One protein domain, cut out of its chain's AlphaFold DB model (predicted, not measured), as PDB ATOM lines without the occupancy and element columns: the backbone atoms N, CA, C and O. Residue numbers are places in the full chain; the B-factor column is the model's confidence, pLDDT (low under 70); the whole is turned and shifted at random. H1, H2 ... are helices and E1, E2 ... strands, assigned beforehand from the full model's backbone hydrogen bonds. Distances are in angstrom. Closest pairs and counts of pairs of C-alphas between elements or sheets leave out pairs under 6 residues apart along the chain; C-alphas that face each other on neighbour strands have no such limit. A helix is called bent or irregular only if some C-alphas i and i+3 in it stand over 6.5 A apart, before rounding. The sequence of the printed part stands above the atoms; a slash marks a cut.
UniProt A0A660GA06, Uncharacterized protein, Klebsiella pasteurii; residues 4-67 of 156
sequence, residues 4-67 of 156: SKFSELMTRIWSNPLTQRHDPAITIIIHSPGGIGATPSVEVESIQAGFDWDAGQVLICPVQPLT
ATOM      1  N   SER A   4      19.923 -20.571  25.115       87.12
ATOM      2  CA  SER A   4      18.719 -20.146  24.384       87.12
ATOM      3  C   SER A   4      17.664 -21.250  24.270       87.12
ATOM      4  O   SER A   4      16.496 -21.019  24.558       87.12
ATOM      5  N   LYS A   5      18.084 -22.474  23.927       89.62
ATOM      6  CA  LYS A   5      17.193 -23.643  23.868       89.62
ATOM      7  C   LYS A   5      16.649 -24.014  25.245       89.62
ATOM      8  O   LYS A   5      15.504 -24.431  25.359       89.62
ATOM      9  N   PHE A   6      17.477 -23.878  26.281       86.69
ATOM     10  CA  PHE A   6      17.051 -24.102  27.659       86.69
ATOM     11  C   PHE A   6      15.985 -23.083  28.086       86.69
ATOM     12  O   PHE A   6      14.941 -23.473  28.592       86.69
ATOM     13  N   SER A   7      16.204 -21.796  27.806       86.81
ATOM     14  CA  SER A   7      15.240 -20.729  28.083       86.81
ATOM     15  C   SER A   7      13.918 -20.944  27.348       86.81
ATOM     16  O   SER A   7      12.866 -20.822  27.964       86.81
ATOM     17  N   GLU A   8      13.953 -21.319  26.068       91.12
ATOM     18  CA  GLU A   8      12.749 -21.639  25.292       91.12
ATOM     19  C   GLU A   8      11.956 -22.799  25.919       91.12
ATOM     20  O   GLU A   8      10.732 -22.734  26.047       91.12
ATOM     21  N   LEU A   9      12.660 -23.842  26.370       87.94
ATOM     22  CA  LEU A   9      12.070 -24.995  27.046       87.94
ATOM     23  C   LEU A   9      11.423 -24.585  28.376       87.94
ATOM     24  O   LEU A   9      10.274 -24.951  28.626       87.94
ATOM     25  N   MET A  10      12.110 -23.779  29.189       85.62
ATOM     26  CA  MET A  10      11.564 -23.251  30.445       85.62
ATOM     27  C   MET A  10      10.299 -22.421  30.208       85.62
ATOM     28  O   MET A  10       9.283 -22.663  30.859       85.62
ATOM     29  N   THR A  11      10.307 -21.520  29.220       87.38
ATOM     30  CA  THR A  11       9.122 -20.730  28.848       87.38
ATOM     31  C   THR A  11       7.958 -21.634  28.442       87.38
ATOM     32  O   THR A  11       6.818 -21.404  28.844       87.38
ATOM     33  N   ARG A  12       8.238 -22.705  27.691       87.56
ATOM     34  CA  ARG A  12       7.222 -23.675  27.272       87.56
ATOM     35  C   ARG A  12       6.631 -24.447  28.454       87.56
ATOM     36  O   ARG A  12       5.411 -24.602  28.505       87.56
ATOM     37  N   ILE A  13       7.459 -24.902  29.399       85.44
ATOM     38  CA  ILE A  13       6.996 -25.562  30.635       85.44
ATOM     39  C   ILE A  13       6.106 -24.612  31.437       85.44
ATOM     40  O   ILE A  13       5.055 -25.027  31.919       85.44
ATOM     41  N   TRP A  14       6.491 -23.340  31.535       81.00
ATOM     42  CA  TRP A  14       5.741 -22.338  32.292       81.00
ATOM     43  C   TRP A  14       4.409 -21.958  31.633       81.00
ATOM     44  O   TRP A  14       3.415 -21.692  32.305       81.00
ATOM     45  N   SER A  15       4.360 -21.972  30.298       83.94
ATOM     46  CA  SER A  15       3.136 -21.702  29.532       83.94
ATOM     47  C   SER A  15       2.126 -22.856  29.527       83.94
ATOM     48  O   SER A  15       1.024 -22.690  29.009       83.94
ATOM     49  N   ASN A  16       2.484 -24.030  30.059       83.44
ATOM     50  CA  ASN A  16       1.615 -25.199  30.033       83.44
ATOM     51  C   ASN A  16       0.500 -25.073  31.101       83.44
ATOM     52  O   ASN A  16       0.794 -25.030  32.295       83.44
ATOM     53  N   PRO A  17      -0.792 -25.075  30.718       75.31
ATOM     54  CA  PRO A  17      -1.900 -24.936  31.669       75.31
ATOM     55  C   PRO A  17      -1.967 -26.055  32.719       75.31
ATOM     56  O   PRO A  17      -2.553 -25.875  33.784       75.31
ATOM     57  N   LEU A  18      -1.381 -27.222  32.425       70.94
ATOM     58  CA  LEU A  18      -1.356 -28.370  33.335       70.94
ATOM     59  C   LEU A  18      -0.351 -28.198  34.482       70.94
ATOM     60  O   LEU A  18      -0.580 -28.725  35.566       70.94
ATOM     61  N   THR A  19       0.740 -27.459  34.262       65.75
ATOM     62  CA  THR A  19       1.755 -27.164  35.286       65.75
ATOM     63  C   THR A  19       1.440 -25.883  36.051       65.75
ATOM     64  O   THR A  19       1.873 -25.749  37.181       65.75
ATOM     65  N   GLN A  20       0.601 -24.982  35.524       64.00
ATOM     66  CA  GLN A  20       0.231 -23.719  36.191       64.00
ATOM     67  C   GLN A  20      -0.374 -23.859  37.598       64.00
ATOM     68  O   GLN A  20      -0.426 -22.879  38.335       64.00
ATOM     69  N   ARG A  21      -0.856 -25.049  37.983       62.50
ATOM     70  CA  ARG A  21      -1.433 -25.282  39.317       62.50
ATOM     71  C   ARG A  21      -0.386 -25.533  40.407       62.50
ATOM     72  O   ARG A  21      -0.732 -25.402  41.578       62.50
ATOM     73  N   HIS A  22       0.851 -25.879  40.047       69.94
ATOM     74  CA  HIS A  22       1.911 -26.222  40.998       69.94
ATOM     75  C   HIS A  22       3.266 -25.705  40.517       69.94
ATOM     76  O   HIS A  22       3.607 -25.865  39.350       69.94
ATOM     77  N   ASP A  23       4.054 -25.131  41.422       76.81
ATOM     78  CA  ASP A  23       5.439 -24.764  41.130       76.81
ATOM     79  C   ASP A  23       6.268 -26.044  40.885       76.81
ATOM     80  O   ASP A  23       6.336 -26.899  41.776       76.81
ATOM     81  N   PRO A  24       6.813 -26.269  39.675       79.56
ATOM     82  CA  PRO A  24       7.502 -27.512  39.355       79.56
ATOM     83  C   PRO A  24       8.877 -27.582  40.029       79.56
ATOM     84  O   PRO A  24       9.735 -26.729  39.816       79.56
ATOM     85  N   ALA A  25       9.125 -28.662  40.771       84.00
ATOM     86  CA  ALA A  25      10.442 -28.939  41.336       84.00
ATOM     87  C   ALA A  25      11.474 -29.257  40.239       84.00
ATOM     88  O   ALA A  25      11.197 -30.000  39.291       84.00
ATOM     89  N   ILE A  26      12.690 -28.726  40.388       87.19
ATOM     90  CA  ILE A  26      13.822 -29.027  39.506       87.19
ATOM     91  C   ILE A  26      14.617 -30.179  40.122       87.19
ATOM     92  O   ILE A  26      15.128 -30.068  41.236       87.19
ATOM     93  N   THR A  27      14.752 -31.280  39.382       89.88
ATOM     94  CA  THR A  27      15.470 -32.475  39.847       89.88
ATOM     95  C   THR A  27      16.496 -32.962  38.828       89.88
ATOM     96  O   THR A  27      16.247 -32.914  37.621       89.88
ATOM     97  N   ILE A  28      17.621 -33.491  39.305       89.94
ATOM     98  CA  ILE A  28      18.658 -34.161  38.516       89.94
ATOM     99  C   ILE A  28      18.391 -35.665  38.524       89.94
ATOM    100  O   ILE A  28      18.245 -36.272  39.580       89.94
ATOM    101  N   ILE A  29      18.341 -36.281  37.346       88.75
ATOM    102  CA  ILE A  29      18.101 -37.722  37.209       88.75
ATOM    103  C   ILE A  29      19.326 -38.512  37.680       88.75
ATOM    104  O   ILE A  29      20.448 -38.252  37.241       88.75
ATOM    105  N   ILE A  30      19.096 -39.532  38.506       86.50
ATOM    106  CA  ILE A  30      20.101 -40.537  38.852       86.50
ATOM    107  C   ILE A  30      20.122 -41.587  37.743       86.50
ATOM    108  O   ILE A  30      19.102 -42.194  37.407       86.50
ATOM    109  N   HIS A  31      21.302 -41.848  37.186       82.25
ATOM    110  CA  HIS A  31      21.458 -42.940  36.238       82.25
ATOM    111  C   HIS A  31      21.377 -44.290  36.965       82.25
ATOM    112  O   HIS A  31      22.330 -44.714  37.613       82.25
ATOM    113  N   SER A  32      20.231 -44.964  36.849       74.44
ATOM    114  CA  SER A  32      19.981 -46.280  37.446       74.44
ATOM    115  C   SER A  32      19.718 -47.323  36.352       74.44
ATOM    116  O   SER A  32      18.561 -47.533  35.970       74.44
ATOM    117  N   PRO A  33      20.761 -47.982  35.815       72.38
ATOM    118  CA  PRO A  33      20.578 -49.019  34.805       72.38
ATOM    119  C   PRO A  33      19.742 -50.176  35.375       72.38
ATOM    120  O   PRO A  33      20.007 -50.669  36.467       72.38
ATOM    121  N   GLY A  34      18.702 -50.594  34.646       67.94
ATOM    122  CA  GLY A  34      17.791 -51.662  35.079       67.94
ATOM    123  C   GLY A  34      16.731 -51.249  36.111       67.94
ATOM    124  O   GLY A  34      16.066 -52.122  36.663       67.94
ATOM    125  N   GLY A  35      16.554 -49.950  36.379       67.56
ATOM    126  CA  GLY A  35      15.458 -49.466  37.221       67.56
ATOM    127  C   GLY A  35      14.085 -49.737  36.594       67.56
ATOM    128  O   GLY A  35      13.883 -49.503  35.403       67.56
ATOM    129  N   ILE A  36      13.135 -50.214  37.401       68.75
ATOM    130  CA  ILE A  36      11.727 -50.388  37.021       68.75
ATOM    131  C   ILE A  36      10.900 -49.426  37.876       68.75
ATOM    132  O   ILE A  36      10.986 -49.469  39.101       68.75
ATOM    133  N   GLY A  37      10.089 -48.578  37.241       78.19
ATOM    134  CA  GLY A  37       9.209 -47.630  37.928       78.19
ATOM    135  C   GLY A  37       9.606 -46.172  37.713       78.19
ATOM    136  O   GLY A  37      10.084 -45.803  36.641       78.19
ATOM    137  N   ALA A  38       9.342 -45.334  38.718       78.25
ATOM    138  CA  ALA A  38       9.620 -43.904  38.657       78.25
ATOM    139  C   ALA A  38      11.113 -43.635  38.419       78.25
ATOM    140  O   ALA A  38      11.976 -44.340  38.941       78.25
ATOM    141  N   THR A  39      11.415 -42.603  37.630       83.75
ATOM    142  CA  THR A  39      12.792 -42.176  37.383       83.75
ATOM    143  C   THR A  39      13.392 -41.645  38.685       83.75
ATOM    144  O   THR A  39      12.891 -40.641  39.191       83.75
ATOM    145  N   PRO A  40      14.436 -42.283  39.244       86.50
ATOM    146  CA  PRO A  40      15.059 -41.785  40.459       86.50
ATOM    147  C   PRO A  40      15.717 -40.437  40.162       86.50
ATOM    148  O   PRO A  40      16.438 -40.290  39.171       86.50
ATOM    149  N   SER A  41      15.460 -39.445  41.005       89.06
ATOM    150  CA  SER A  41      16.014 -38.104  40.858       89.06
ATOM    151  C   SER A  41      16.319 -37.472  42.214       89.06
ATOM    152  O   SER A  41      15.793 -37.891  43.244       89.06
ATOM    153  N   VAL A  42      17.215 -36.490  42.203       90.81
ATOM    154  CA  VAL A  42      17.629 -35.697  43.365       90.81
ATOM    155  C   VAL A  42      17.232 -34.252  43.127       90.81
ATOM    156  O   VAL A  42      17.415 -33.738  42.026       90.81
ATOM    157  N   GLU A  43      16.702 -33.583  44.142       89.88
ATOM    158  CA  GLU A  43      16.360 -32.163  44.056       89.88
ATOM    159  C   GLU A  43      17.596 -31.267  43.920       89.88
ATOM    160  O   GLU A  43      18.701 -31.590  44.374       89.88
ATOM    161  N   VAL A  44      17.399 -30.125  43.265       91.69
ATOM    162  CA  VAL A  44      18.408 -29.071  43.147       91.69
ATOM    163  C   VAL A  44      18.303 -28.135  44.347       91.69
ATOM    164  O   VAL A  44      17.255 -27.544  44.578       91.69
ATOM    165  N   GLU A  45      19.403 -27.974  45.077       91.81
ATOM    166  CA  GLU A  45      19.513 -27.049  46.207       91.81
ATOM    167  C   GLU A  45      19.670 -25.603  45.726       91.81
ATOM    168  O   GLU A  45      18.988 -24.699  46.202       91.81
ATOM    169  N   SER A  46      20.570 -25.368  44.766       89.38
ATOM    170  CA  SER A  46      20.797 -24.030  44.222       89.38
ATOM    171  C   SER A  46      21.231 -24.047  42.761       89.38
ATOM    172  O   SER A  46      21.831 -25.004  42.264       89.38
ATOM    173  N   ILE A  47      20.911 -22.955  42.065       90.00
ATOM    174  CA  ILE A  47      21.348 -22.679  40.697       90.00
ATOM    175  C   ILE A  47      22.066 -21.336  40.705       90.00
ATOM    176  O   ILE A  47      21.524 -20.342  41.188       90.00
ATOM    177  N   GLN A  48      23.285 -21.310  40.177       90.56
ATOM    178  CA  GLN A  48      24.180 -20.160  40.256       90.56
ATOM    179  C   GLN A  48      24.770 -19.870  38.875       90.56
ATOM    180  O   GLN A  48      25.028 -20.783  38.089       90.56
ATOM    181  N   ALA A  49      24.985 -18.595  38.558       88.81
ATOM    182  CA  ALA A  49      25.765 -18.227  37.382       88.81
ATOM    183  C   ALA A  49      27.256 -18.413  37.691       88.81
ATOM    184  O   ALA A  49      27.716 -18.010  38.758       88.81
ATOM    185  N   GLY A  50      27.999 -19.016  36.764       87.81
ATOM    186  CA  GLY A  50      29.446 -19.154  36.895       87.81
ATOM    187  C   GLY A  50      30.149 -17.793  36.909       87.81
ATOM    188  O   GLY A  50      29.705 -16.841  36.260       87.81
ATOM    189  N   PHE A  51      31.246 -17.708  37.661       88.38
ATOM    190  CA  PHE A  51      32.040 -16.494  37.851       88.38
ATOM    191  C   PHE A  51      33.499 -16.737  37.439       88.38
ATOM    192  O   PHE A  51      33.997 -17.853  37.560       88.38
ATOM    193  N   ASP A  52      34.179 -15.691  36.959       91.00
ATOM    194  CA  ASP A  52      35.571 -15.731  36.481       91.00
ATOM    195  C   ASP A  52      35.802 -16.831  35.422       91.00
ATOM    196  O   ASP A  52      35.332 -16.706  34.287       91.00
ATOM    197  N   TRP A  53      36.442 -17.941  35.797       85.75
ATOM    198  CA  TRP A  53      36.748 -19.082  34.924       85.75
ATOM    199  C   TRP A  53      35.509 -19.848  34.444       85.75
ATOM    200  O   TRP A  53      35.560 -20.500  33.400       85.75
ATOM    201  N   ASP A  54      34.390 -19.715  35.159       85.19
ATOM    202  CA  ASP A  54      33.113 -20.346  34.815       85.19
ATOM    203  C   ASP A  54      32.155 -19.380  34.095       85.19
ATOM    204  O   ASP A  54      30.969 -19.682  33.917       85.19
ATOM    205  N   ALA A  55      32.629 -18.202  33.673       85.31
ATOM    206  CA  ALA A  55      31.793 -17.214  33.000       85.31
ATOM    207  C   ALA A  55      31.068 -17.812  31.777       85.31
ATOM    208  O   ALA A  55      31.664 -18.422  30.887       85.31
ATOM    209  N   GLY A  56      29.745 -17.621  31.730       84.50
ATOM    210  CA  GLY A  56      28.875 -18.182  30.691       84.50
ATOM    211  C   GLY A  56      28.343 -19.591  30.984       84.50
ATOM    212  O   GLY A  56      27.598 -20.132  30.163       84.50
ATOM    213  N   GLN A  57      28.676 -20.170  32.140       87.50
ATOM    214  CA  GLN A  57      28.123 -21.437  32.616       87.50
ATOM    215  C   GLN A  57      27.012 -21.220  33.655       87.50
ATOM    216  O   GLN A  57      26.971 -20.209  34.356       87.50
ATOM    217  N   VAL A  58      26.102 -22.189  33.752       88.88
ATOM    218  CA  VAL A  58      25.099 -22.273  34.821       88.88
ATOM    219  C   VAL A  58      25.457 -23.479  35.674       88.88
ATOM    220  O   VAL A  58      25.479 -24.603  35.171       88.88
ATOM    221  N   LEU A  59      25.747 -23.236  36.947       89.75
ATOM    222  CA  LEU A  59      26.117 -24.249  37.924       89.75
ATOM    223  C   LEU A  59      24.860 -24.705  38.665       89.75
ATOM    224  O   LEU A  59      24.088 -23.883  39.154       89.75
ATOM    225  N   ILE A  60      24.644 -26.017  38.721       90.81
ATOM    226  CA  ILE A  60      23.496 -26.635  39.386       90.81
ATOM    227  C   ILE A  60      24.037 -27.494  40.523       90.81
ATOM    228  O   ILE A  60      24.771 -28.453  40.277       90.81
ATOM    229  N   CYS A  61      23.664 -27.156  41.752       90.38
ATOM    230  CA  CYS A  61      24.090 -27.853  42.958       90.38
ATOM    231  C   CYS A  61      22.944 -28.749  43.449       90.38
ATOM    232  O   CYS A  61      21.929 -28.224  43.909       90.38
ATOM    233  N   PRO A  62      23.046 -30.082  43.319       93.12
ATOM    234  CA  PRO A  62      22.077 -30.996  43.914       93.12
ATOM    235  C   PRO A  62      22.210 -31.062  45.437       93.12
ATOM    236  O   PRO A  62      23.304 -30.902  45.969       93.12
ATOM    237  N   VAL A  63      21.110 -31.407  46.115       91.62
ATOM    238  CA  VAL A  63      21.079 -31.639  47.575       91.62
ATOM    239  C   VAL A  63      22.023 -32.775  47.998       91.62
ATOM    240  O   VAL A  63      22.549 -32.781  49.108       91.62
ATOM    241  N   GLN A  64      22.241 -33.758  47.121       89.50
ATOM    242  CA  GLN A  64      23.187 -34.852  47.352       89.50
ATOM    243  C   GLN A  64      24.432 -34.667  46.478       89.50
ATOM    244  O   GLN A  64      24.288 -34.454  45.272       89.50
ATOM    245  N   PRO A  65      25.650 -34.790  47.039       85.81
ATOM    246  CA  PRO A  65      26.881 -34.614  46.282       85.81
ATOM    247  C   PRO A  65      27.026 -35.688  45.198       85.81
ATOM    248  O   PRO A  65      26.738 -36.865  45.418       85.81
ATOM    249  N   LEU A  66      27.499 -35.277  44.021       86.38
ATOM    250  CA  LEU A  66      27.747 -36.181  42.901       86.38
ATOM    251  C   LEU A  66      29.149 -36.786  42.999       86.38
ATOM    252  O   LEU A  66      30.130 -36.075  43.215       86.38
ATOM    253  N   THR A  67      29.246 -38.093  42.767       85.62
ATOM    254  CA  THR A  67      30.523 -38.812  42.709       85.62
ATOM    255  C   THR A  67      30.920 -39.052  41.259       85.62
ATOM    256  O   THR A  67      30.143 -39.594  40.471       85.62
TER     257      THR A  67
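This is residues 4 to 67 of the 156 residues of an uncharacterized protein of Klebsiella pasteurii (UniProt A0A660GA06). A lone helix, H1, is held away from a small three-stranded sheet, in which the long, bent strand E2 makes one hairpin with E1 and a second with E3. Residues 4 to 12 of H1, residues 15 to 22 and residues 33 to 38 stick out from the body. The printed part has 64 residues, with one named helix and three named strands in the order H1, E1, E2, E3; the sheet is antiparallel, in the order E1, E2, E3. The class is mixed, helices and strands, with under half of the residues in named elements. The whole is loose, with a radius of gyration of the C-alphas of 14.6 A and spans of 41 by 34 by 19 A.

H1, residues 4 to 14, is not on the sheet, with 0 pairs of C-alphas within 10 A; each of its O i to N i+4 pairs is within hydrogen-bond range. E1, residues 27 to 29, and E2, residues 41 to 49, form an antiparallel hairpin at 119 degrees between directions; C-alphas 29 and 41 face each other at 4.2 A, and N 28 and O 42 are within hydrogen-bond range at 2.7 A. E2 bends by 62 degrees at residue 45. Its pairing is staggered: residues 41 to 43 pair with E1 and residues 44 to 49 with E3, residues 58 to 62. E2 and E3 are an antiparallel hairpin at 144 degrees, with C-alphas 44 and 62 facing each other at 4.2 A and N 59 and O 48 within hydrogen-bond range at 2.8 A. The three strands form a meander, each the antiparallel neighbour of the one before.

H1 begins at C-alpha 4 (18.719, -20.146, 24.384) and is 15.4 A long. E1 measures 6.4 A. E2 measures 22.4 A from C-alpha 41 (16.014, -38.104, 40.858). E3 measures 13.0 A and ends at C-alpha 62 (22.077, -30.996, 43.914).

The C-alphas farthest apart, of Ile 36 and Asp 52, are 42.1 A apart. The printed part has no cut. The links H1 to E1 and E1 to E2 are long. Residues 19 to 22 and 34 to 36 have pLDDT under 70.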